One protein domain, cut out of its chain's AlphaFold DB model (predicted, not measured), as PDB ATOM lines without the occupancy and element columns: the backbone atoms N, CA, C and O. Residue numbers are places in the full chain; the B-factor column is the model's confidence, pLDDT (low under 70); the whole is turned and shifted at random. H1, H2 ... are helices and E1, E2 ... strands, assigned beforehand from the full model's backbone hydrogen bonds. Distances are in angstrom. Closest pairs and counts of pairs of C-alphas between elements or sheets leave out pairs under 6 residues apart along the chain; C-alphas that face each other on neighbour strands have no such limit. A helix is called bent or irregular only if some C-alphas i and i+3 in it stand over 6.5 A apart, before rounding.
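Overview. This is residues 711 to 892 of the 893 residues of an uncharacterized protein of Alistipes onderdonkii subsp. vulgaris (UniProt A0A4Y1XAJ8). A strongly twisted sheet of four strands, E1, E3, E5 and E6, has the long helix H5 running slantwise over one face, and H1 crosses H5 near its last turns; H1 and H5 on one face of the sheet make two layers. E3 runs on into E4, which pairs with E2 in a second small sheet, while H5 runs on past the larger sheet to H4. The printed part has 182 residues, with five named helices and six named strands in the order E1 H1 H2 E2 H3 H4 H5 E3 E4 E5 E6, a mixed class of helices and strands. The larger sheet, in the order E1 E3 E5 E6, is mixed, and E2 with E4 is parallel. The whole is compact, with a radius of gyration of the C-alphas of 16.3 A and spans of 52 by 38 by 29 A.

Along the chain. The larger sheet holds E1, residues 711 to 713, starting at C-alpha 711 (263.167, 169.737, 216.312); E3, residues 839 to 844, 15.9 A; E5, residues 860 to 868, 25.3 A; and E6, residues 871 to 879, 24.6 A, ending at C-alpha 879 (257.039, 163.779, 204.687). E2 is residues 766 to 769 and E4 residues 846 to 848. H5, residues 797 to 826, is 41.4 A long, from C-alpha 797 at (243.174, 161.683, 187.295). H1, residues 720 to 736, is 23.9 A long. H2 is residues 739 to 742, H3 residues 774 to 779 and H4 residues 787 to 793.

Arrangement. E1 and E3 are parallel, with N 712 and O 841 2.8 A apart. E3 and E5 are antiparallel, with N 842 and O 862 2.8 A apart. E5 and E6 form a hairpin, with N 865 and O 873 2.8 A apart; E6 bends by 51 degrees at residue 875. E2 and E4 are parallel, with N 847 and O 767 2.8 A apart. H5 is on the larger sheet at a height of 9.0 A. Its residues 818 to 826 touch H1, about perpendicular at 81 degrees, closest at C-alphas 728 and 822, 5.0 A. Its residues 799 to 807 touch irregular H4, where C-alphas 790 and 793 are 7.6 A apart; the closest C-alphas are 792 and 800, 4.4 A. H2 touches H3, closest at C-alphas 741 and 778, 5.7 A. In H3 and H5 every O i to N i+4 pair is within hydrogen-bond range, in H1 11 of 13, and in H4 0 of 3, against 2 of 4 O i to N i+3 pairs; H2 is too short for an i+4 pair.

Size, cuts and confidence. The C-alphas farthest apart, of Asp 795 and Ser 834, are 52.8 A apart. The printed part has no cut. The links H2 to E2, H5 to E3 and E4 to E5 are long. Mean pLDDT of the printed part is 91.8, and no printed residue is under 70.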
ATOM      1  N   THR A 711     264.310 170.488 216.844       89.25
ATOM      2  CA  THR A 711     263.167 169.737 216.312       89.25
ATOM      3  C   THR A 711     262.064 169.679 217.362       89.25
ATOM      4  O   THR A 711     262.242 169.088 218.424       89.25
ATOM      5  N   LEU A 712     260.919 170.275 217.049       92.12
ATOM      6  CA  LEU A 712     259.734 170.340 217.891       92.12
ATOM      7  C   LEU A 712     258.758 169.243 217.469       92.12
ATOM      8  O   LEU A 712     258.112 169.343 216.429       92.12
ATOM      9  N   VAL A 713     258.644 168.181 218.266       94.88
ATOM     10  CA  VAL A 713     257.711 167.079 217.982       94.88
ATOM     11  C   VAL A 713     256.348 167.387 218.595       94.88
ATOM     12  O   VAL A 713     256.140 167.196 219.788       94.88
ATOM     13  N   VAL A 714     255.408 167.858 217.777       95.19
ATOM     14  CA  VAL A 714     254.034 168.189 218.182       95.19
ATOM     15  C   VAL A 714     253.131 166.991 217.882       95.19
ATOM     16  O   VAL A 714     252.497 166.885 216.825       95.19
ATOM     17  N   ALA A 715     253.122 166.034 218.808       91.75
ATOM     18  CA  ALA A 715     252.414 164.771 218.646       91.75
ATOM     19  C   ALA A 715     250.877 164.948 218.649       91.75
ATOM     20  O   ALA A 715     250.350 165.835 219.323       91.75
ATOM     21  N   PRO A 716     250.117 164.081 217.953       91.50
ATOM     22  CA  PRO A 716     248.652 164.067 218.013       91.50
ATOM     23  C   PRO A 716     248.137 163.404 219.308       91.50
ATOM     24  O   PRO A 716     247.322 162.482 219.274       91.50
ATOM     25  N   ASP A 717     248.660 163.830 220.458       91.06
ATOM     26  CA  ASP A 717     248.462 163.216 221.778       91.06
ATOM     27  C   ASP A 717     247.523 164.015 222.697       91.06
ATOM     28  O   ASP A 717     247.179 163.558 223.786       91.06
ATOM     29  N   ARG A 718     247.082 165.200 222.254       91.19
ATOM     30  CA  ARG A 718     246.253 166.141 223.030       91.19
ATOM     31  C   ARG A 718     246.888 166.615 224.343       91.19
ATOM     32  O   ARG A 718     246.154 167.126 225.200       91.19
ATOM     33  N   SER A 719     248.209 166.493 224.497       91.19
ATOM     34  CA  SER A 719     248.945 167.028 225.646       91.19
ATOM     35  C   SER A 719     248.864 168.556 225.695       91.19
ATOM     36  O   SER A 719     248.598 169.211 224.685       91.19
ATOM     37  N   ALA A 720     249.083 169.142 226.877       90.69
ATOM     38  CA  ALA A 720     249.129 170.597 227.032       90.69
ATOM     39  C   ALA A 720     250.200 171.226 226.123       90.69
ATOM     40  O   ALA A 720     249.929 172.226 225.461       90.69
ATOM     41  N   TYR A 721     251.364 170.572 226.022       92.31
ATOM     42  CA  TYR A 721     252.433 170.947 225.101       92.31
ATOM     43  C   TYR A 721     251.937 170.968 223.653       92.31
ATOM     44  O   TYR A 721     251.942 172.026 223.030       92.31
ATOM     45  N   SER A 722     251.419 169.851 223.129       93.81
ATOM     46  CA  SER A 722     250.988 169.788 221.729       93.81
ATOM     47  C   SER A 722     249.865 170.778 221.426       93.81
ATOM     48  O   SER A 722     249.901 171.462 220.406       93.81
ATOM     49  N   LYS A 723     248.888 170.910 222.334       96.25
ATOM     50  CA  LYS A 723     247.781 171.870 222.210       96.25
ATOM     51  C   LYS A 723     248.260 173.313 222.106       96.25
ATOM     52  O   LYS A 723     247.664 174.056 221.337       96.25
ATOM     53  N   SER A 724     249.312 173.696 222.833       96.88
ATOM     54  CA  SER A 724     249.807 175.080 222.844       96.88
ATOM     55  C   SER A 724     250.233 175.575 221.456       96.88
ATOM     56  O   SER A 724     249.892 176.693 221.082       96.88
ATOM     57  N   PHE A 725     250.862 174.720 220.642       97.31
ATOM     58  CA  PHE A 725     251.273 175.059 219.274       97.31
ATOM     59  C   PHE A 725     250.081 175.313 218.353       97.31
ATOM     60  O   PHE A 725     250.019 176.331 217.663       97.31
ATOM     61  N   TYR A 726     249.110 174.400 218.364       97.56
ATOM     62  CA  TYR A 726     247.887 174.565 217.584       97.56
ATOM     63  C   TYR A 726     247.062 175.754 218.078       97.56
ATOM     64  O   TYR A 726     246.499 176.475 217.260       97.56
ATOM     65  N   GLN A 727     247.001 175.982 219.392       97.88
ATOM     66  CA  GLN A 727     246.259 177.101 219.964       97.88
ATOM     67  C   GLN A 727     246.893 178.439 219.585       97.88
ATOM     68  O   GLN A 727     246.170 179.332 219.168       97.88
ATOM     69  N   ALA A 728     248.224 178.559 219.610       98.00
ATOM     70  CA  ALA A 728     248.913 179.763 219.147       98.00
ATOM     71  C   ALA A 728     248.605 180.074 217.668       98.00
ATOM     72  O   ALA A 728     248.414 181.234 217.303       98.00
ATOM     73  N   CYS A 729     248.475 179.043 216.825       98.06
ATOM     74  CA  CYS A 729     248.022 179.198 215.440       98.06
ATOM     75  C   CYS A 729     246.572 179.708 215.361       98.06
ATOM     76  O   CYS A 729     246.285 180.656 214.630       98.06
ATOM     77  N   VAL A 730     245.662 179.104 216.135       97.75
ATOM     78  CA  VAL A 730     244.244 179.499 216.208       97.75
ATOM     79  C   VAL A 730     244.097 180.939 216.693       97.75
ATOM     80  O   VAL A 730     243.394 181.726 216.061       97.75
ATOM     81  N   ASP A 731     244.794 181.307 217.764       97.62
ATOM     82  CA  ASP A 731     244.766 182.644 218.354       97.62
ATOM     83  C   ASP A 731     245.269 183.696 217.366       97.62
ATOM     84  O   ASP A 731     244.672 184.768 217.244       97.62
ATOM     85  N   TRP A 732     246.322 183.381 216.610       97.62
ATOM     86  CA  TRP A 732     246.823 184.279 215.579       97.62
ATOM     87  C   TRP A 732     245.811 184.469 214.442       97.62
ATOM     88  O   TRP A 732     245.550 185.606 214.046       97.62
ATOM     89  N   VAL A 733     245.177 183.400 213.947       97.50
ATOM     90  CA  VAL A 733     244.147 183.494 212.893       97.50
ATOM     91  C   VAL A 733     242.917 184.258 213.387       97.50
ATOM     92  O   VAL A 733     242.418 185.126 212.671       97.50
ATOM     93  N   LEU A 734     242.474 184.011 214.625       95.19
ATOM     94  CA  LEU A 734     241.374 184.736 215.271       95.19
ATOM     95  C   LEU A 734     241.600 186.252 215.300       95.19
ATOM     96  O   LEU A 734     240.630 187.007 215.213       95.19
ATOM     97  N   GLN A 735     242.854 186.677 215.453       95.81
ATOM     98  CA  GLN A 735     243.246 188.083 215.547       95.81
ATOM     99  C   GLN A 735     243.514 188.733 214.183       95.81
ATOM    100  O   GLN A 735     243.300 189.936 214.044       95.81
ATOM    101  N   ASN A 736     243.991 187.972 213.191       96.69
ATOM    102  CA  ASN A 736     244.599 188.535 211.975       96.69
ATOM    103  C   ASN A 736     243.883 188.184 210.662       96.69
ATOM    104  O   ASN A 736     244.221 188.754 209.623       96.69
ATOM    105  N   LYS A 737     242.924 187.252 210.663       94.94
ATOM    106  CA  LYS A 737     242.229 186.787 209.448       94.94
ATOM    107  C   LYS A 737     240.715 186.961 209.564       94.94
ATOM    108  O   LYS A 737     240.186 187.295 210.624       94.94
ATOM    109  N   ASP A 738     240.019 186.761 208.444       92.56
ATOM    110  CA  ASP A 738     238.564 186.895 208.389       92.56
ATOM    111  C   ASP A 738     237.869 185.949 209.383       92.56
ATOM    112  O   ASP A 738     238.270 184.800 209.592       92.56
ATOM    113  N   ALA A 739     236.792 186.440 209.988       89.19
ATOM    114  CA  ALA A 739     236.013 185.710 210.967       89.19
ATOM    115  C   ALA A 739     235.412 184.393 210.436       89.19
ATOM    116  O   ALA A 739     235.155 183.486 211.240       89.19
ATOM    117  N   ALA A 740     235.200 184.275 209.125       89.56
ATOM    118  CA  ALA A 740     234.707 183.067 208.471       89.56
ATOM    119  C   ALA A 740     235.637 181.859 208.681       89.56
ATOM    120  O   ALA A 740     235.154 180.741 208.850       89.56
ATOM    121  N   TYR A 741     236.956 182.065 208.786       92.38
ATOM    122  CA  TYR A 741     237.909 180.968 209.005       92.38
ATOM    123  C   TYR A 741     237.822 180.341 210.399       92.38
ATOM    124  O   TYR A 741     238.335 179.249 210.617       92.38
ATOM    125  N   THR A 742     237.166 180.992 211.354       90.38
ATOM    126  CA  THR A 742     237.002 180.491 212.730       90.38
ATOM    127  C   THR A 742     235.522 180.423 213.109       90.38
ATOM    128  O   THR A 742     235.161 180.622 214.267       90.38
ATOM    129  N   THR A 743     234.635 180.207 212.137       88.06
ATOM    130  CA  THR A 743     233.193 180.046 212.367       88.06
ATOM    131  C   THR A 743     232.749 178.713 211.776       88.06
ATOM    132  O   THR A 743     232.962 178.447 210.596       88.06
ATOM    133  N   ASP A 744     232.134 177.849 212.585       82.00
ATOM    134  CA  ASP A 744     231.586 176.582 212.090       82.00
ATOM    135  C   ASP A 744     230.311 176.857 211.296       82.00
ATOM    136  O   ASP A 744     229.244 177.096 211.859       82.00
ATOM    137  N   ASN A 745     230.413 176.799 209.974       72.50
ATOM    138  CA  ASN A 745     229.327 177.122 209.052       72.50
ATOM    139  C   ASN A 745     228.078 176.222 209.190       72.50
ATOM    140  O   ASN A 745     227.007 176.573 208.700       72.50
ATOM    141  N   ARG A 746     228.183 175.078 209.881       72.50
ATOM    142  CA  ARG A 746     227.048 174.181 210.166       72.50
ATOM    143  C   ARG A 746     226.226 174.630 211.368       72.50
ATOM    144  O   ARG A 746     225.033 174.344 211.422       72.50
ATOM    145  N   SER A 747     226.862 175.281 212.338       78.69
ATOM    146  CA  SER A 747     226.242 175.688 213.605       78.69
ATOM    147  C   SER A 747     226.170 177.207 213.790       78.69
ATOM    148  O   SER A 747     225.470 177.674 214.684       78.69
ATOM    149  N   GLY A 748     226.891 177.979 212.972       78.81
ATOM    150  CA  GLY A 748     227.065 179.425 213.115       78.81
ATOM    151  C   GLY A 748     227.916 179.835 214.321       78.81
ATOM    152  O   GLY A 748     227.982 181.019 214.644       78.81
ATOM    153  N   SER A 749     228.540 178.879 215.017       85.56
ATOM    154  CA  SER A 749     229.276 179.141 216.256       85.56
ATOM    155  C   SER A 749     230.716 179.564 215.981       85.56
ATOM    156  O   SER A 749     231.389 178.992 215.122       85.56
ATOM    157  N   ARG A 750     231.209 180.537 216.754       87.94
ATOM    158  CA  ARG A 750     232.627 180.908 216.773       87.94
ATOM    159  C   ARG A 750     233.442 179.762 217.374       87.94
ATOM    160  O   ARG A 750     233.128 179.297 218.467       87.94
ATOM    161  N   LEU A 751     234.481 179.336 216.670       89.50
ATOM    162  CA  LEU A 751     235.450 178.353 217.137       89.50
ATOM    163  C   LEU A 751     236.587 179.064 217.864       89.50
ATOM    164  O   LEU A 751     237.066 180.100 217.408       89.50
ATOM    165  N   THR A 752     237.000 178.511 219.000       92.19
ATOM    166  CA  THR A 752     238.090 179.057 219.825       92.19
ATOM    167  C   THR A 752     239.304 178.138 219.882       92.19
ATOM    168  O   THR A 752     240.345 178.540 220.376       92.19
ATOM    169  N   ASP A 753     239.178 176.904 219.399       93.94
ATOM    170  CA  ASP A 753     240.180 175.838 219.485       93.94
ATOM    171  C   ASP A 753     240.471 175.184 218.122       93.94
ATOM    172  O   ASP A 753     241.166 174.167 218.046       93.94
ATOM    173  N   ALA A 754     239.933 175.748 217.041       94.19
ATOM    174  CA  ALA A 754     240.191 175.334 215.672       94.19
ATOM    175  C   ALA A 754     240.056 176.517 214.712       94.19
ATOM    176  O   ALA A 754     239.216 177.400 214.899       94.19
ATOM    177  N   GLU A 755     240.867 176.495 213.663       94.62
ATOM    178  CA  GLU A 755     240.848 177.472 212.588       94.62
ATOM    179  C   GLU A 755     240.962 176.772 211.226       94.62
ATOM    180  O   GLU A 755     241.568 175.707 211.092       94.62
ATOM    181  N   TYR A 756     240.329 177.351 210.209       93.25
ATOM    182  CA  TYR A 756     240.216 176.782 208.867       93.25
ATOM    183  C   TYR A 756     240.927 177.613 207.796       93.25
ATOM    184  O   TYR A 756     240.758 177.341 206.610       93.25
ATOM    185  N   TYR A 757     241.735 178.602 208.182       95.50
ATOM    186  CA  TYR A 757     242.644 179.294 207.273       95.50
ATOM    187  C   TYR A 757     243.838 178.393 206.929       95.50
ATOM    188  O   TYR A 757     244.086 178.149 205.749       95.50
ATOM    189  N   SER A 758     244.509 177.832 207.943       95.62
ATOM    190  CA  SER A 758     245.603 176.858 207.788       95.62
ATOM    191  C   SER A 758     245.240 175.424 208.197       95.62
ATOM    192  O   SER A 758     245.964 174.484 207.871       95.62
ATOM    193  N   GLY A 759     244.098 175.234 208.866       94.62
ATOM    194  CA  GLY A 759     243.565 173.931 209.264       94.62
ATOM    195  C   GLY A 759     244.023 173.427 210.638       94.62
ATOM    196  O   GLY A 759     243.825 172.248 210.932       94.62
ATOM    197  N   CYS A 760     244.635 174.262 211.476       96.44
ATOM    198  CA  CYS A 760     245.066 173.916 212.828       96.44
ATOM    199  C   CYS A 760     243.870 173.683 213.762       96.44
ATOM    200  O   CYS A 760     242.976 174.521 213.878       96.44
ATOM    201  N   ALA A 761     243.881 172.565 214.492       94.25
ATOM    202  CA  ALA A 761     242.871 172.269 215.504       94.25
ATOM    203  C   ALA A 761     243.505 171.785 216.814       94.25
ATOM    204  O   ALA A 761     243.993 170.655 216.910       94.25
ATOM    205  N   ALA A 762     243.442 172.615 217.856       95.31
ATOM    206  CA  ALA A 762     244.026 172.341 219.165       95.31
ATOM    207  C   ALA A 762     243.358 171.150 219.860       95.31
ATOM    208  O   ALA A 762     244.045 170.251 220.343       95.31
ATOM    209  N   SER A 763     242.026 171.057 219.833       90.69
ATOM    210  CA  SER A 763     241.301 169.941 220.465       90.69
ATOM    211  C   SER A 763     241.592 168.572 219.846       90.69
ATOM    212  O   SER A 763     241.529 167.547 220.534       90.69
ATOM    213  N   TYR A 764     241.931 168.542 218.557       89.50
ATOM    214  CA  TYR A 764     242.255 167.312 217.835       89.50
ATOM    215  C   TYR A 764     243.760 167.075 217.690       89.50
ATOM    216  O   TYR A 764     244.150 165.956 217.352       89.50
ATOM    217  N   THR A 765     244.589 168.085 217.978       93.81
ATOM    218  CA  THR A 765     246.045 168.089 217.769       93.81
ATOM    219  C   THR A 765     246.430 167.595 216.375       93.81
ATOM    220  O   THR A 765     247.227 166.669 216.229       93.81
ATOM    221  N   ASN A 766     245.807 168.179 215.347       94.56
ATOM    222  CA  ASN A 766     246.085 167.872 213.947       94.56
ATOM    223  C   ASN A 766     245.993 169.103 213.033       94.56
ATOM    224  O   ASN A 766     245.353 170.102 213.366       94.56
ATOM    225  N   LEU A 767     246.623 168.991 211.861       94.94
ATOM    226  CA  LEU A 767     246.419 169.877 210.716       94.94
ATOM    227  C   LEU A 767     245.412 169.229 209.762       94.94
ATOM    228  O   LEU A 767     245.706 168.215 209.134       94.94
ATOM    229  N   ASN A 768     244.218 169.793 209.646       93.19
ATOM    230  CA  ASN A 768     243.141 169.275 208.808       93.19
ATOM    231  C   ASN A 768     243.205 169.850 207.388       93.19
ATOM    232  O   ASN A 768     242.545 170.837 207.082       93.19
ATOM    233  N   TRP A 769     243.960 169.201 206.508       95.06
ATOM    234  CA  TRP A 769     244.143 169.570 205.101       95.06
ATOM    235  C   TRP A 769     243.313 168.678 204.179       95.06
ATOM    236  O   TRP A 769     243.816 167.957 203.313       95.06
ATOM    237  N   ARG A 770     241.997 168.698 204.376       93.38
ATOM    238  CA  ARG A 770     241.057 167.977 203.514       93.38
ATOM    239  C   ARG A 770     240.457 168.910 202.470       93.38
ATOM    240  O   ARG A 770     239.626 169.761 202.804       93.38
ATOM    241  N   ILE A 771     240.820 168.673 201.209       94.12
ATOM    242  CA  ILE A 771     240.395 169.451 200.033       94.12
ATOM    243  C   ILE A 771     238.875 169.510 199.845       94.12
ATOM    244  O   ILE A 771     238.338 170.497 199.364       94.12
ATOM    245  N   ASN A 772     238.143 168.489 200.291       90.69
ATOM    246  CA  ASN A 772     236.683 168.468 200.216       90.69
ATOM    247  C   ASN A 772     235.995 169.258 201.343       90.69
ATOM    248  O   ASN A 772     234.762 169.300 201.393       90.69
ATOM    249  N   THR A 773     236.773 169.841 202.265       87.94
ATOM    250  CA  THR A 773     236.249 170.603 203.400       87.94
ATOM    251  C   THR A 773     236.741 172.040 203.460       87.94
ATOM    252  O   THR A 773     235.894 172.926 203.455       87.94
ATOM    253  N   LEU A 774     238.057 172.287 203.504       90.44
ATOM    254  CA  LEU A 774     238.588 173.641 203.716       90.44
ATOM    255  C   LEU A 774     238.094 174.650 202.662       90.44
ATOM    256  O   LEU A 774     237.474 175.642 203.055       90.44
ATOM    257  N   PRO A 775     238.241 174.386 201.346       90.75
ATOM    258  CA  PRO A 775     237.851 175.352 200.328       90.75
ATOM    259  C   PRO A 775     236.341 175.595 200.296       90.75
ATOM    260  O   PRO A 775     235.882 176.727 200.397       90.75
ATOM    261  N   LYS A 776     235.562 174.510 200.218       83.25
ATOM    262  CA  LYS A 776     234.109 174.560 200.007       83.25
ATOM    263  C   LYS A 776     233.328 175.170 201.171       83.25
ATOM    264  O   LYS A 776     232.261 175.730 200.955       83.25
ATOM    265  N   TYR A 777     233.766 174.933 202.404       82.50
ATOM    266  CA  TYR A 777     232.970 175.268 203.587       82.50
ATOM    267  C   TYR A 777     233.488 176.490 204.337       82.50
ATOM    268  O   TYR A 777     232.722 177.074 205.097       82.50
ATOM    269  N   TYR A 778     234.747 176.877 204.130       86.12
ATOM    270  CA  TYR A 778     235.368 177.938 204.920       86.12
ATOM    271  C   TYR A 778     236.010 179.007 204.042       86.12
ATOM    272  O   TYR A 778     235.715 180.183 204.221       86.12
ATOM    273  N   TRP A 779     236.828 178.630 203.057       92.06
ATOM    274  CA  TRP A 779     237.509 179.624 202.217       92.06
ATOM    275  C   TRP A 779     236.538 180.373 201.302       92.06
ATOM    276  O   TRP A 779     236.609 181.595 201.215       92.06
ATOM    277  N   SER A 780     235.572 179.681 200.694       87.12
ATOM    278  CA  SER A 780     234.535 180.335 199.887       87.12
ATOM    279  C   SER A 780     233.656 181.292 200.700       87.12
ATOM    280  O   SER A 780     233.258 182.335 200.194       87.12
ATOM    281  N   GLU A 781     233.374 180.967 201.968       86.06
ATOM    282  CA  GLU A 781     232.620 181.842 202.882       86.06
ATOM    283  C   GLU A 781     233.431 183.082 203.287       86.06
ATOM    284  O   GLU A 781     232.861 184.149 203.498       86.06
ATOM    285  N   ALA A 782     234.762 182.967 203.327       87.25
ATOM    286  CA  ALA A 782     235.675 184.101 203.478       87.25
ATOM    287  C   ALA A 782     235.848 184.923 202.180       87.25
ATOM    288  O   ALA A 782     236.514 185.956 202.194       87.25
ATOM    289  N   GLY A 783     235.240 184.493 201.065       88.94
ATOM    290  CA  GLY A 783     235.297 185.172 199.768       88.94
ATOM    291  C   GLY A 783     236.453 184.750 198.854       88.94
ATOM    292  O   GLY A 783     236.690 185.424 197.851       88.94
ATOM    293  N   ASP A 784     237.158 183.658 199.167       90.50
ATOM    294  CA  ASP A 784     238.249 183.138 198.334       90.50
ATOM    295  C   ASP A 784     237.717 182.492 197.036       90.50
ATOM    296  O   ASP A 784     236.682 181.819 197.031       90.50
ATOM    297  N   ASP A 785     238.460 182.635 195.931       92.19
ATOM    298  CA  ASP A 785     238.226 181.850 194.711       92.19
ATOM    299  C   ASP A 785     238.762 180.426 194.902       92.19
ATOM    300  O   ASP A 785     239.967 180.200 195.003       92.19
ATOM    301  N   VAL A 786     237.844 179.463 194.955       92.44
ATOM    302  CA  VAL A 786     238.139 178.047 195.217       92.44
ATOM    303  C   VAL A 786     238.006 177.161 193.974       92.44
ATOM    304  O   VAL A 786     238.146 175.942 194.074       92.44
ATOM    305  N   SER A 787     237.776 177.756 192.798       93.31
ATOM    306  CA  SER A 787     237.512 177.026 191.547       93.31
ATOM    307  C   SER A 787     238.655 176.097 191.119       93.31
ATOM    308  O   SER A 787     238.424 175.056 190.504       93.31
ATOM    309  N   ALA A 788     239.894 176.419 191.508       92.88
ATOM    310  CA  ALA A 788     241.074 175.590 191.261       92.88
ATOM    311  C   ALA A 788     241.022 174.211 191.950       92.88
ATOM    312  O   ALA A 788     241.794 173.324 191.589       92.88
ATOM    313  N   TYR A 789     240.126 174.017 192.925       94.12
ATOM    314  CA  TYR A 789     240.039 172.795 193.727       94.12
ATOM    315  C   TYR A 789     238.837 171.914 193.367       94.12
ATOM    316  O   TYR A 789     238.751 170.790 193.854       94.12
ATOM    317  N   ASP A 790     237.916 172.383 192.519       92.25
ATOM    318  CA  ASP A 790     236.616 171.735 192.280       92.25
ATOM    319  C   ASP A 790     236.724 170.339 191.641       92.25
ATOM    320  O   ASP A 790     235.853 169.491 191.850       92.25
ATOM    321  N   ASN A 791     237.814 170.057 190.920       93.12
ATOM    322  CA  ASN A 791     238.022 168.773 190.245       93.12
ATOM    323  C   ASN A 791     238.649 167.693 191.147       93.12
ATOM    324  O   ASN A 791     238.987 166.619 190.651       93.12
ATOM    325  N   TRP A 792     238.785 167.920 192.461       91.12
ATOM    326  CA  TRP A 792     239.423 166.980 193.401       91.12
ATOM    327  C   TRP A 792     238.812 165.566 193.414       91.12
ATOM    328  O   TRP A 792     239.501 164.604 193.744       91.12
ATOM    329  N   GLY A 793     237.522 165.443 193.086       88.50
ATOM    330  CA  GLY A 793     236.788 164.175 193.007       88.50
ATOM    331  C   GLY A 793     236.457 163.735 191.579       88.50
ATOM    332  O   GLY A 793     235.542 162.936 191.403       88.50
ATOM    333  N   SER A 794     237.121 164.306 190.570       89.88
ATOM    334  CA  SER A 794     236.911 163.961 189.161       89.88
ATOM    335  C   SER A 794     237.461 162.571 188.832       89.88
ATOM    336  O   SER A 794     238.515 162.186 189.334       89.88
ATOM    337  N   ASP A 795     236.795 161.853 187.923       88.50
ATOM    338  CA  ASP A 795     237.325 160.615 187.327       88.50
ATOM    339  C   ASP A 795     238.545 160.886 186.415       88.50
ATOM    340  O   ASP A 795     239.299 159.972 186.073       88.50
ATOM    341  N   ASP A 796     238.759 162.148 186.021       92.75
ATOM    342  CA  ASP A 796     239.984 162.600 185.359       92.75
ATOM    343  C   ASP A 796     241.117 162.748 186.387       92.75
ATOM    344  O   ASP A 796     241.181 163.717 187.152       92.75
ATOM    345  N   LYS A 797     242.035 161.777 186.373       90.12
ATOM    346  CA  LYS A 797     243.174 161.683 187.295       90.12
ATOM    347  C   LYS A 797     244.144 162.860 187.183       90.12
ATOM    348  O   LYS A 797     244.741 163.234 188.193       90.12
ATOM    349  N   GLU A 798     244.309 163.455 186.001       91.19
ATOM    350  CA  GLU A 798     245.184 164.620 185.818       91.19
ATOM    351  C   GLU A 798     244.530 165.878 186.395       91.19
ATOM    352  O   GLU A 798     245.178 166.628 187.128       91.19
ATOM    353  N   ALA A 799     243.227 166.065 186.158       92.12
ATOM    354  CA  ALA A 799     242.463 167.176 186.731       92.12
ATOM    355  C   ALA A 799     242.340 167.081 188.265       92.12
ATOM    356  O   ALA A 799     242.460 168.093 188.967       92.12
ATOM    357  N   ALA A 800     242.158 165.869 188.798       92.12
ATOM    358  CA  ALA A 800     242.178 165.616 190.234       92.12
ATOM    359  C   ALA A 800     243.564 165.921 190.822       92.12
ATOM    360  O   ALA A 800     243.665 166.679 191.788       92.12
ATOM    361  N   ARG A 801     244.646 165.422 190.204       94.38
ATOM    362  CA  ARG A 801     246.025 165.698 190.642       94.38
ATOM    363  C   ARG A 801     246.348 167.191 190.640       94.38
ATOM    364  O   ARG A 801     246.925 167.674 191.611       94.38
ATOM    365  N   ALA A 802     245.939 167.925 189.606       94.56
ATOM    366  CA  ALA A 802     246.117 169.374 189.541       94.56
ATOM    367  C   ALA A 802     245.383 170.103 190.682       94.56
ATOM    368  O   ALA A 802     245.951 171.012 191.284       94.56
ATOM    369  N   SER A 803     244.167 169.662 191.031       95.50
ATOM    370  CA  SER A 803     243.394 170.234 192.147       95.50
ATOM    371  C   SER A 803     244.067 169.991 193.499       95.50
ATOM    372  O   SER A 803     244.169 170.908 194.310       95.50
ATOM    373  N   TYR A 804     244.558 168.770 193.741       96.00
ATOM    374  CA  TYR A 804     245.290 168.441 194.968       96.00
ATOM    375  C   TYR A 804     246.616 169.195 195.075       96.00
ATOM    376  O   TYR A 804     246.915 169.702 196.151       96.00
ATOM    377  N   GLN A 805     247.376 169.318 193.980       95.12
ATOM    378  CA  GLN A 805     248.619 170.096 193.974       95.12
ATOM    379  C   GLN A 805     248.345 171.560 194.327       95.12
ATOM    380  O   GLN A 805     248.917 172.071 195.283       95.12
ATOM    381  N   ALA A 806     247.408 172.202 193.620       95.81
ATOM    382  CA  ALA A 806     247.056 173.597 193.874       95.81
ATOM    383  C   ALA A 806     246.564 173.818 195.314       95.81
ATOM    384  O   ALA A 806     246.843 174.850 195.921       95.81
ATOM    385  N   PHE A 807     245.809 172.862 195.864       96.31
ATOM    386  CA  PHE A 807     245.316 172.928 197.237       96.31
ATOM    387  C   PHE A 807     246.442 172.793 198.262       96.31
ATOM    388  O   PHE A 807     246.492 173.583 199.203       96.31
ATOM    389  N   TYR A 808     247.330 171.808 198.089       96.00
ATOM    390  CA  TYR A 808     248.449 171.599 199.002       96.00
ATOM    391  C   TYR A 808     249.429 172.773 198.975       96.00
ATOM    392  O   TYR A 808     249.815 173.231 200.045       96.00
ATOM    393  N   ASP A 809     249.724 173.332 197.796       95.12
ATOM    394  CA  ASP A 809     250.574 174.522 197.661       95.12
ATOM    395  C   ASP A 809     249.998 175.723 198.437       95.12
ATOM    396  O   ASP A 809     250.718 176.425 199.152       95.12
ATOM    397  N   GLU A 810     248.686 175.960 198.331       96.25
ATOM    398  CA  GLU A 810     248.039 177.088 199.009       96.25
ATOM    399  C   GLU A 810     247.928 176.865 200.523       96.25
ATOM    400  O   GLU A 810     248.231 177.773 201.300       96.25
ATOM    401  N   VAL A 811     247.528 175.674 200.981       95.56
ATOM    402  CA  VAL A 811     247.388 175.413 202.425       95.56
ATOM    403  C   VAL A 811     248.747 175.332 203.129       95.56
ATOM    404  O   VAL A 811     248.862 175.793 204.265       95.56
ATOM    405  N   GLU A 812     249.793 174.834 202.459       96.88
ATOM    406  CA  GLU A 812     251.167 174.846 202.967       96.88
ATOM    407  C   GLU A 812     251.652 176.279 203.179       96.88
ATOM    408  O   GLU A 812     252.136 176.617 204.259       96.88
ATOM    409  N   LYS A 813     251.449 177.152 202.186       96.75
ATOM    410  CA  LYS A 813     251.774 178.578 202.290       96.75
ATOM    411  C   LYS A 813     251.043 179.246 203.459       96.75
ATOM    412  O   LYS A 813     251.666 179.976 204.229       96.75
ATOM    413  N   ARG A 814     249.735 178.995 203.607       97.38
ATOM    414  CA  ARG A 814     248.925 179.543 204.712       97.38
ATOM    415  C   ARG A 814     249.407 179.038 206.069       97.38
ATOM    416  O   ARG A 814     249.528 179.822 207.005       97.38
ATOM    417  N   PHE A 815     249.723 177.751 206.179       98.25
ATOM    418  CA  PHE A 815     250.283 177.185 207.403       98.25
ATOM    419  C   PHE A 815     251.666 177.749 207.729       98.25
ATOM    420  O   PHE A 815     251.922 178.088 208.882       98.25
ATOM    421  N   GLY A 816     252.528 177.918 206.724       97.94
ATOM    422  CA  GLY A 816     253.829 178.558 206.878       97.94
ATOM    423  C   GLY A 816     253.718 179.957 207.486       97.94
ATOM    424  O   GLY A 816     254.446 180.270 208.425       97.94
ATOM    425  N   GLU A 817     252.773 180.778 207.023       97.94
ATOM    426  CA  GLU A 817     252.489 182.102 207.599       97.94
ATOM    427  C   GLU A 817     252.036 182.008 209.065       97.94
ATOM    428  O   GLU A 817     252.627 182.640 209.945       97.94
ATOM    429  N   VAL A 818     251.009 181.196 209.335       98.38
ATOM    430  CA  VAL A 818     250.394 181.081 210.666       98.38
ATOM    431  C   VAL A 818     251.384 180.532 211.691       98.38
ATOM    432  O   VAL A 818     251.544 181.106 212.768       98.38
ATOM    433  N   MET A 819     252.077 179.442 211.361       98.12
ATOM    434  CA  MET A 819     253.021 178.806 212.277       98.12
ATOM    435  C   MET A 819     254.275 179.661 212.487       98.12
ATOM    436  O   MET A 819     254.798 179.685 213.596       98.12
ATOM    437  N   SER A 820     254.723 180.431 211.487       97.94
ATOM    438  CA  SER A 820     255.818 181.397 211.685       97.94
ATOM    439  C   SER A 820     255.474 182.424 212.769       97.94
ATOM    440  O   SER A 820     256.295 182.715 213.642       97.94
ATOM    441  N   ALA A 821     254.241 182.942 212.759       97.44
ATOM    442  CA  ALA A 821     253.777 183.881 213.775       97.44
ATOM    443  C   ALA A 821     253.526 183.213 215.139       97.44
ATOM    444  O   ALA A 821     253.856 183.785 216.182       97.44
ATOM    445  N   ALA A 822     252.994 181.987 215.139       97.50
ATOM    446  CA  ALA A 822     252.816 181.194 216.352       97.50
ATOM    447  C   ALA A 822     254.162 180.907 217.036       97.50
ATOM    448  O   ALA A 822     254.296 181.131 218.237       97.50
ATOM    449  N   LEU A 823     255.189 180.503 216.279       97.12
ATOM    450  CA  LEU A 823     256.545 180.309 216.798       97.12
ATOM    451  C   LEU A 823     257.132 181.601 217.368       97.12
ATOM    452  O   LEU A 823     257.751 181.551 218.423       97.12
ATOM    453  N   GLY A 824     256.895 182.757 216.740       95.56
ATOM    454  CA  GLY A 824     257.335 184.042 217.294       95.56
ATOM    455  C   GLY A 824     256.645 184.424 218.608       95.56
ATOM    456  O   GLY A 824     257.223 185.125 219.432       95.56
ATOM    457  N   THR A 825     255.434 183.914 218.839       95.19
ATOM    458  CA  THR A 825     254.725 184.066 220.121       95.19
ATOM    459  C   THR A 825     255.255 183.094 221.178       95.19
ATOM    460  O   THR A 825     255.390 183.462 222.340       95.19
ATOM    461  N   LEU A 826     255.558 181.856 220.780       93.94
ATOM    462  CA  LEU A 826     256.027 180.796 221.680       93.94
ATOM    463  C   LEU A 826     257.513 180.937 222.048       93.94
ATOM    464  O   LEU A 826     257.915 180.522 223.131       93.94
ATOM    465  N   TYR A 827     258.318 181.527 221.163       92.56
ATOM    466  CA  TYR A 827     259.767 181.684 221.305       92.56
ATOM    467  C   TYR A 827     260.214 183.127 220.990       92.56
ATOM    468  O   TYR A 827     260.999 183.336 220.062       92.56
ATOM    469  N   PRO A 828     259.743 184.141 221.740       91.62
ATOM    470  CA  PRO A 828     260.005 185.551 221.428       91.62
ATOM    471  C   PRO A 828     261.477 185.958 221.618       91.62
ATOM    472  O   PRO A 828     261.955 186.880 220.959       91.62
ATOM    473  N   ASP A 829     262.211 185.252 222.481       87.06
ATOM    474  CA  ASP A 829     263.560 185.643 222.907       87.06
ATOM    475  C   ASP A 829     264.692 184.929 222.154       87.06
ATOM    476  O   ASP A 829     265.872 185.183 222.421       87.06
ATOM    477  N   VAL A 830     264.380 184.038 221.204       84.62
ATOM    478  CA  VAL A 830     265.421 183.334 220.441       84.62
ATOM    479  C   VAL A 830     266.194 184.326 219.563       84.62
ATOM    480  O   VAL A 830     265.619 185.156 218.853       84.62
ATOM    481  N   LYS A 831     267.527 184.259 219.623       84.12
ATOM    482  CA  LYS A 831     268.433 185.198 218.948       84.12
ATOM    483  C   LYS A 831     269.128 184.547 217.759       84.12
ATOM    484  O   LYS A 831     269.460 183.363 217.786       84.12
ATOM    485  N   MET A 832     269.405 185.357 216.739       83.69
ATOM    486  CA  MET A 832     270.261 184.956 215.626       83.69
ATOM    487  C   MET A 832     271.695 184.715 216.099       83.69
ATOM    488  O   MET A 832     272.216 185.460 216.931       83.69
ATOM    489  N   ILE A 833     272.356 183.724 215.502       78.12
ATOM    490  CA  ILE A 833     273.770 183.435 215.735       78.12
ATOM    491  C   ILE A 833     274.534 183.664 214.433       78.12
ATOM    492  O   ILE A 833     274.193 183.119 213.386       78.12
ATOM    493  N   SER A 834     275.572 184.501 214.485       73.44
ATOM    494  CA  SER A 834     276.350 184.848 213.293       73.44
ATOM    495  C   SER A 834     276.935 183.595 212.631       73.44
ATOM    496  O   SER A 834     277.624 182.806 213.276       73.44
ATOM    497  N   GLY A 835     276.656 183.409 211.338       71.94
ATOM    498  CA  GLY A 835     277.135 182.262 210.560       71.94
ATOM    499  C   GLY A 835     276.347 180.959 210.751       71.94
ATOM    500  O   GLY A 835     276.714 179.952 210.144       71.94
ATOM    501  N   ILE A 836     275.272 180.958 211.547       81.19
ATOM    502  CA  ILE A 836     274.366 179.815 211.710       81.19
ATOM    503  C   ILE A 836     272.968 180.214 211.247       81.19
ATOM    504  O   ILE A 836     272.348 181.125 211.792       81.19
ATOM    505  N   ASP A 837     272.453 179.476 210.268       84.75
ATOM    506  CA  ASP A 837     271.025 179.472 209.976       84.75
ATOM    507  C   ASP A 837     270.317 178.692 211.088       84.75
ATOM    508  O   ASP A 837     270.428 177.468 211.150       84.75
ATOM    509  N   VAL A 838     269.642 179.411 211.988       87.94
ATOM    510  CA  VAL A 838     268.869 178.818 213.086       87.94
ATOM    511  C   VAL A 838     267.552 178.294 212.522       87.94
ATOM    512  O   VAL A 838     266.722 179.089 212.073       87.94
ATOM    513  N   ILE A 839     267.369 176.972 212.536       91.56
ATOM    514  CA  ILE A 839     266.192 176.300 211.967       91.56
ATOM    515  C   ILE A 839     265.384 175.609 213.065       91.56
ATOM    516  O   ILE A 839     265.911 174.817 213.847       91.56
ATOM    517  N   TYR A 840     264.085 175.891 213.105       94.44
ATOM    518  CA  TYR A 840     263.107 175.183 213.924       94.44
ATOM    519  C   TYR A 840     262.326 174.230 213.024       94.44
ATOM    520  O   TYR A 840     261.655 174.660 212.087       94.44
ATOM    521  N   THR A 841     262.408 172.933 213.305       96.25
ATOM    522  CA  THR A 841     261.695 171.890 212.561       96.25
ATOM    523  C   THR A 841     260.491 171.426 213.368       96.25
ATOM    524  O   THR A 841     260.643 170.681 214.332       96.25
ATOM    525  N   VAL A 842     259.285 171.829 212.981       97.44
ATOM    526  CA  VAL A 842     258.037 171.430 213.642       97.44
ATOM    527  C   VAL A 842     257.507 170.156 212.991       97.44
ATOM    528  O   VAL A 842     257.180 170.146 211.808       97.44
ATOM    529  N   GLN A 843     257.426 169.063 213.743       97.56
ATOM    530  CA  GLN A 843     256.853 167.798 213.284       97.56
ATOM    531  C   GLN A 843     255.417 167.675 213.771       97.56
ATOM    532  O   GLN A 843     255.171 167.729 214.973       97.56
ATOM    533  N   MET A 844     254.474 167.489 212.851       96.25
ATOM    534  CA  MET A 844     253.045 167.509 213.168       96.25
ATOM    535  C   MET A 844     252.288 166.394 212.455       96.25
ATOM    536  O   MET A 844     252.759 165.777 211.493       96.25
ATOM    537  N   MET A 845     251.084 166.122 212.950       94.12
ATOM    538  CA  MET A 845     250.166 165.190 212.318       94.12
ATOM    539  C   MET A 845     249.322 165.915 211.271       94.12
ATOM    540  O   MET A 845     248.533 166.807 211.591       94.12
ATOM    541  N   LEU A 846     249.480 165.486 210.022       95.31
ATOM    542  CA  LEU A 846     248.683 165.943 208.896       95.31
ATOM    543  C   LEU A 846     247.501 165.003 208.645       95.31
ATOM    544  O   LEU A 846     247.693 163.805 208.433       95.31
ATOM    545  N   TYR A 847     246.291 165.558 208.627       94.19
ATOM    546  CA  TYR A 847     245.048 164.873 208.294       94.19
ATOM    547  C   TYR A 847     244.565 165.322 206.913       94.19
ATOM    548  O   TYR A 847     244.091 166.443 206.750       94.19
ATOM    549  N   THR A 848     244.666 164.441 205.919       93.44
ATOM    550  CA  THR A 848     244.268 164.721 204.529       93.44
ATOM    551  C   THR A 848     243.199 163.743 204.064       93.44
ATOM    552  O   THR A 848     242.674 162.944 204.843       93.44
ATOM    553  N   GLN A 849     242.854 163.783 202.776       89.75
ATOM    554  CA  GLN A 849     241.937 162.800 202.210       89.75
ATOM    555  C   GLN A 849     242.574 161.408 202.030       89.75
ATOM    556  O   GLN A 849     241.854 160.412 201.968       89.75
ATOM    557  N   HIS A 850     243.908 161.330 202.026       89.81
ATOM    558  CA  HIS A 850     244.670 160.083 201.887       89.81
ATOM    559  C   HIS A 850     245.385 159.665 203.180       89.81
ATOM    560  O   HIS A 850     245.786 158.511 203.322       89.81
ATOM    561  N   ILE A 851     245.526 160.579 204.145       90.38
ATOM    562  CA  ILE A 851     246.139 160.324 205.451       90.38
ATOM    563  C   ILE A 851     245.060 160.479 206.514       90.38
ATOM    564  O   ILE A 851     244.570 161.579 206.738       90.38
ATOM    565  N   GLY A 852     244.671 159.378 207.161       84.06
ATOM    566  CA  GLY A 852     243.595 159.368 208.153       84.06
ATOM    567  C   GLY A 852     243.964 160.049 209.475       84.06
ATOM    568  O   GLY A 852     245.123 160.078 209.876       84.06
ATOM    569  N   SER A 853     242.959 160.528 210.213       78.12
ATOM    570  CA  SER A 853     243.186 161.213 211.490       78.12
ATOM    571  C   SER A 853     243.579 160.277 212.649       78.12
ATOM    572  O   SER A 853     243.958 160.734 213.722       78.12
ATOM    573  N   GLY A 854     243.480 158.961 212.446       76.31
ATOM    574  CA  GLY A 854     243.752 157.927 213.448       76.31
ATOM    575  C   GLY A 854     245.158 157.324 213.395       76.31
ATOM    576  O   GLY A 854     245.369 156.278 214.000       76.31
ATOM    577  N   THR A 855     246.111 157.918 212.665       79.56
ATOM    578  CA  THR A 855     247.487 157.382 212.571       79.56
ATOM    579  C   THR A 855     248.226 157.400 213.909       79.56
ATOM    580  O   THR A 855     249.129 156.589 214.105       79.56
ATOM    581  N   GLY A 856     247.871 158.325 214.810       82.69
ATOM    582  CA  GLY A 856     248.519 158.503 216.115       82.69
ATOM    583  C   GLY A 856     249.988 158.932 216.035       82.69
ATOM    584  O   GLY A 856     250.702 158.839 217.028       82.69
ATOM    585  N   LYS A 857     250.459 159.373 214.861       89.06
ATOM    586  CA  LYS A 857     251.863 159.709 214.587       89.06
ATOM    587  C   LYS A 857     251.982 161.097 213.966       89.06
ATOM    588  O   LYS A 857     251.078 161.533 213.253       89.06
ATOM    589  N   VAL A 858     253.123 161.753 214.185       93.12
ATOM    590  CA  VAL A 858     253.559 162.871 213.337       93.12
ATOM    591  C   VAL A 858     253.875 162.331 211.942       93.12
ATOM    592  O   VAL A 858     254.485 161.269 211.811       93.12
ATOM    593  N   THR A 859     253.407 163.012 210.900       95.88
ATOM    594  CA  THR A 859     253.525 162.532 209.511       95.88
ATOM    595  C   THR A 859     254.416 163.428 208.661       95.88
ATOM    596  O   THR A 859     255.035 162.938 207.716       95.88
ATOM    597  N   HIS A 860     254.521 164.713 209.009       96.81
ATOM    598  CA  HIS A 860     255.262 165.721 208.253       96.81
ATOM    599  C   HIS A 860     256.117 166.590 209.172       96.81
ATOM    600  O   HIS A 860     255.783 166.782 210.342       96.81
ATOM    601  N   ALA A 861     257.206 167.113 208.616       96.94
ATOM    602  CA  ALA A 861     258.063 168.119 209.220       96.94
ATOM    603  C   ALA A 861     257.987 169.424 208.423       96.94
ATOM    604  O   ALA A 861     257.952 169.393 207.194       96.94
ATOM    605  N   PHE A 862     258.008 170.545 209.135       97.75
ATOM    606  CA  PHE A 862     257.955 171.902 208.604       97.75
ATOM    607  C   PHE A 862     259.144 172.685 209.159       97.75
ATOM    608  O   PHE A 862     259.305 172.776 210.375       97.75
ATOM    609  N   GLU A 863     260.000 173.215 208.293       97.50
ATOM    610  CA  GLU A 863     261.196 173.961 208.690       97.50
ATOM    611  C   GLU A 863     260.939 175.469 208.646       97.50
ATOM    612  O   GLU A 863     260.423 175.995 207.658       97.50
ATOM    613  N   PHE A 864     261.356 176.160 209.703       97.38
ATOM    614  CA  PHE A 864     261.240 177.605 209.867       97.38
ATOM    615  C   PHE A 864     262.604 178.191 210.217       97.38
ATOM    616  O   PHE A 864     263.252 177.746 211.163       97.38
ATOM    617  N   LYS A 865     263.050 179.193 209.464       95.12
ATOM    618  CA  LYS A 865     264.313 179.893 209.687       95.12
ATOM    619  C   LYS A 865     264.084 181.123 210.549       95.12
ATOM    620  O   LYS A 865     263.201 181.920 210.256       95.12
ATOM    621  N   LEU A 866     264.907 181.313 211.572       94.38
ATOM    622  CA  LEU A 866     264.932 182.568 212.316       94.38
ATOM    623  C   LEU A 866     265.587 183.668 211.468       94.38
ATOM    624  O   LEU A 866     266.717 183.501 211.003       94.38
ATOM    625  N   VAL A 867     264.896 184.790 211.284       93.62
ATOM    626  CA  VAL A 867     265.357 185.921 210.452       93.62
ATOM    627  C   VAL A 867     265.558 187.220 211.228       93.62
ATOM    628  O   VAL A 867     266.206 188.143 210.739       93.62
ATOM    629  N   ASP A 868     265.027 187.290 212.444       91.50
ATOM    630  CA  ASP A 868     265.244 188.351 213.425       91.50
ATOM    631  C   ASP A 868     264.945 187.773 214.817       91.50
ATOM    632  O   ASP A 868     264.414 186.665 214.919       91.50
ATOM    633  N   THR A 869     265.266 188.487 215.897       88.44
ATOM    634  CA  THR A 869     264.938 188.023 217.257       88.44
ATOM    635  C   THR A 869     263.444 187.714 217.373       88.44
ATOM    636  O   THR A 869     262.608 188.581 217.113       88.44
ATOM    637  N   GLY A 870     263.122 186.459 217.706       88.94
ATOM    638  CA  GLY A 870     261.748 185.958 217.805       88.94
ATOM    639  C   GLY A 870     260.936 185.960 216.503       88.94
ATOM    640  O   GLY A 870     259.720 185.801 216.561       88.94
ATOM    641  N   LYS A 871     261.544 186.159 215.321       94.62
ATOM    642  CA  LYS A 871     260.818 186.177 214.035       94.62
ATOM    643  C   LYS A 871     261.274 185.067 213.109       94.62
ATOM    644  O   LYS A 871     262.450 184.986 212.752       94.62
ATOM    645  N   PHE A 872     260.311 184.274 212.662       97.12
ATOM    646  CA  PHE A 872     260.535 183.109 211.823       97.12
ATOM    647  C   PHE A 872     259.986 183.318 210.410       97.12
ATOM    648  O   PHE A 872     258.978 183.993 210.219       97.12
ATOM    649  N   GLU A 873     260.642 182.700 209.433       96.44
ATOM    650  CA  GLU A 873     260.172 182.562 208.058       96.44
ATOM    651  C   GLU A 873     260.092 181.083 207.687       96.44
ATOM    652  O   GLU A 873     261.002 180.300 207.965       96.44
ATOM    653  N   TYR A 874     259.001 180.697 207.034       97.44
ATOM    654  CA  TYR A 874     258.819 179.342 206.532       97.44
ATOM    655  C   TYR A 874     259.828 179.000 205.424       97.44
ATOM    656  O   TYR A 874     260.067 179.804 204.524       97.44
ATOM    657  N   VAL A 875     260.397 177.793 205.478       96.12
ATOM    658  CA  VAL A 875     261.402 177.308 204.520       96.12
ATOM    659  C   VAL A 875     260.816 176.248 203.592       96.12
ATOM    660  O   VAL A 875     260.867 176.408 202.375       96.12
ATOM    661  N   ARG A 876     260.320 175.138 204.155       94.75
ATOM    662  CA  ARG A 876     259.790 173.985 203.404       94.75
ATOM    663  C   ARG A 876     259.077 172.988 204.315       94.75
ATOM    664  O   ARG A 876     259.310 172.980 205.526       94.75
ATOM    665  N   MET A 877     258.345 172.058 203.704       95.75
ATOM    666  CA  MET A 877     257.865 170.843 204.356       95.75
ATOM    667  C   MET A 877     258.370 169.582 203.666       95.75
ATOM    668  O   MET A 877     258.727 169.588 202.486       95.75
ATOM    669  N   TYR A 878     258.375 168.475 204.403       95.12
ATOM    670  CA  TYR A 878     258.626 167.146 203.854       95.12
ATOM    671  C   TYR A 878     257.936 166.060 204.684       95.12
ATOM    672  O   TYR A 878     257.717 166.201 205.890       95.12
ATOM    673  N   ALA A 879     257.584 164.956 204.025       93.94
ATOM    674  CA  ALA A 879     257.039 163.779 204.687       93.94
ATOM    675  C   ALA A 879     258.131 163.082 205.518       93.94
ATOM    676  O   ALA A 879     259.268 162.935 205.072       93.94
ATOM    677  N   LEU A 880     257.780 162.622 206.722       92.88
ATOM    678  CA  LEU A 880     258.711 161.901 207.604       92.88
ATOM    679  C   LEU A 880     258.941 160.446 207.171       92.88
ATOM    680  O   LEU A 880     259.890 159.813 207.631       92.88
ATOM    681  N   SER A 881     258.076 159.913 206.306       91.00
ATOM    682  CA  SER A 881     258.196 158.573 205.734       91.00
ATOM    683  C   SER A 881     257.492 158.507 204.370       91.00
ATOM    684  O   SER A 881     256.499 159.225 204.192       91.00
ATOM    685  N   PRO A 882     257.939 157.661 203.416       89.44
ATOM    686  CA  PRO A 882     257.366 157.597 202.067       89.44
ATOM    687  C   PRO A 882     255.853 157.336 202.024       89.44
ATOM    688  O   PRO A 882     255.155 157.812 201.130       89.44
ATOM    689  N   GLU A 883     255.287 156.612 202.996       88.81
ATOM    690  CA  GLU A 883     253.843 156.365 203.045       88.81
ATOM    691  C   GLU A 883     253.002 157.634 203.258       88.81
ATOM    692  O   GLU A 883     251.815 157.621 202.915       88.81
ATOM    693  N   TYR A 884     253.602 158.710 203.780       92.56
ATOM    694  CA  TYR A 884     252.945 159.990 204.048       92.56
ATOM    695  C   TYR A 884     253.116 161.020 202.926       92.56
ATOM    696  O   TYR A 884     252.570 162.111 203.043       92.56
ATOM    697  N   GLU A 885     253.809 160.695 201.831       93.44
ATOM    698  CA  GLU A 885     253.927 161.598 200.682       93.44
ATOM    699  C   GLU A 885     252.550 161.966 200.095       93.44
ATOM    700  O   GLU A 885     251.715 161.101 199.803       93.44
ATOM    701  N   LEU A 886     252.317 163.270 199.906       92.06
ATOM    702  CA  LEU A 886     251.018 163.809 199.485       92.06
ATOM    703  C   LEU A 886     250.664 163.508 198.024       92.06
ATOM    704  O   LEU A 886     249.503 163.237 197.719       92.06
ATOM    705  N   MET A 887     251.658 163.520 197.133       91.69
ATOM    706  CA  MET A 887     251.471 163.447 195.676       91.69
ATOM    707  C   MET A 887     251.948 162.118 195.066       91.69
ATOM    708  O   MET A 887     252.329 162.072 193.897       91.69
ATOM    709  N   LYS A 888     251.934 161.025 195.843       89.69
ATOM    710  CA  LYS A 888     252.276 159.682 195.341       89.69
ATOM    711  C   LYS A 888     251.205 159.149 194.386       89.69
ATOM    712  O   LYS A 888     250.013 159.376 194.597       89.69
ATOM    713  N   ASP A 889     251.616 158.379 193.380       84.56
ATOM    714  CA  ASP A 889     250.714 157.900 192.321       84.56
ATOM    715  C   ASP A 889     249.523 157.096 192.854       84.56
ATOM    716  O   ASP A 889     248.393 157.334 192.434       84.56
ATOM    717  N   ALA A 890     249.748 156.263 193.876       84.44
ATOM    718  CA  ALA A 890     248.719 155.456 194.532       84.44
ATOM    719  C   ALA A 890     247.560 156.265 195.159       84.44
ATOM    720  O   ALA A 890     246.528 155.686 195.481       84.44
ATOM    721  N   ASN A 891     247.704 157.581 195.359       84.69
ATOM    722  CA  ASN A 891     246.608 158.430 195.848       84.69
ATOM    723  C   ASN A 891     245.572 158.752 194.753       84.69
ATOM    724  O   ASN A 891     244.460 159.165 195.074       84.69
ATOM    725  N   PHE A 892     245.937 158.566 193.480       83.56
ATOM    726  CA  PHE A 892     245.131 158.892 192.298       83.56
ATOM    727  C   PHE A 892     244.820 157.657 191.439       83.56
ATOM    728  O   PHE A 892     244.288 157.782 190.333       83.56
TER     729      PHE A 892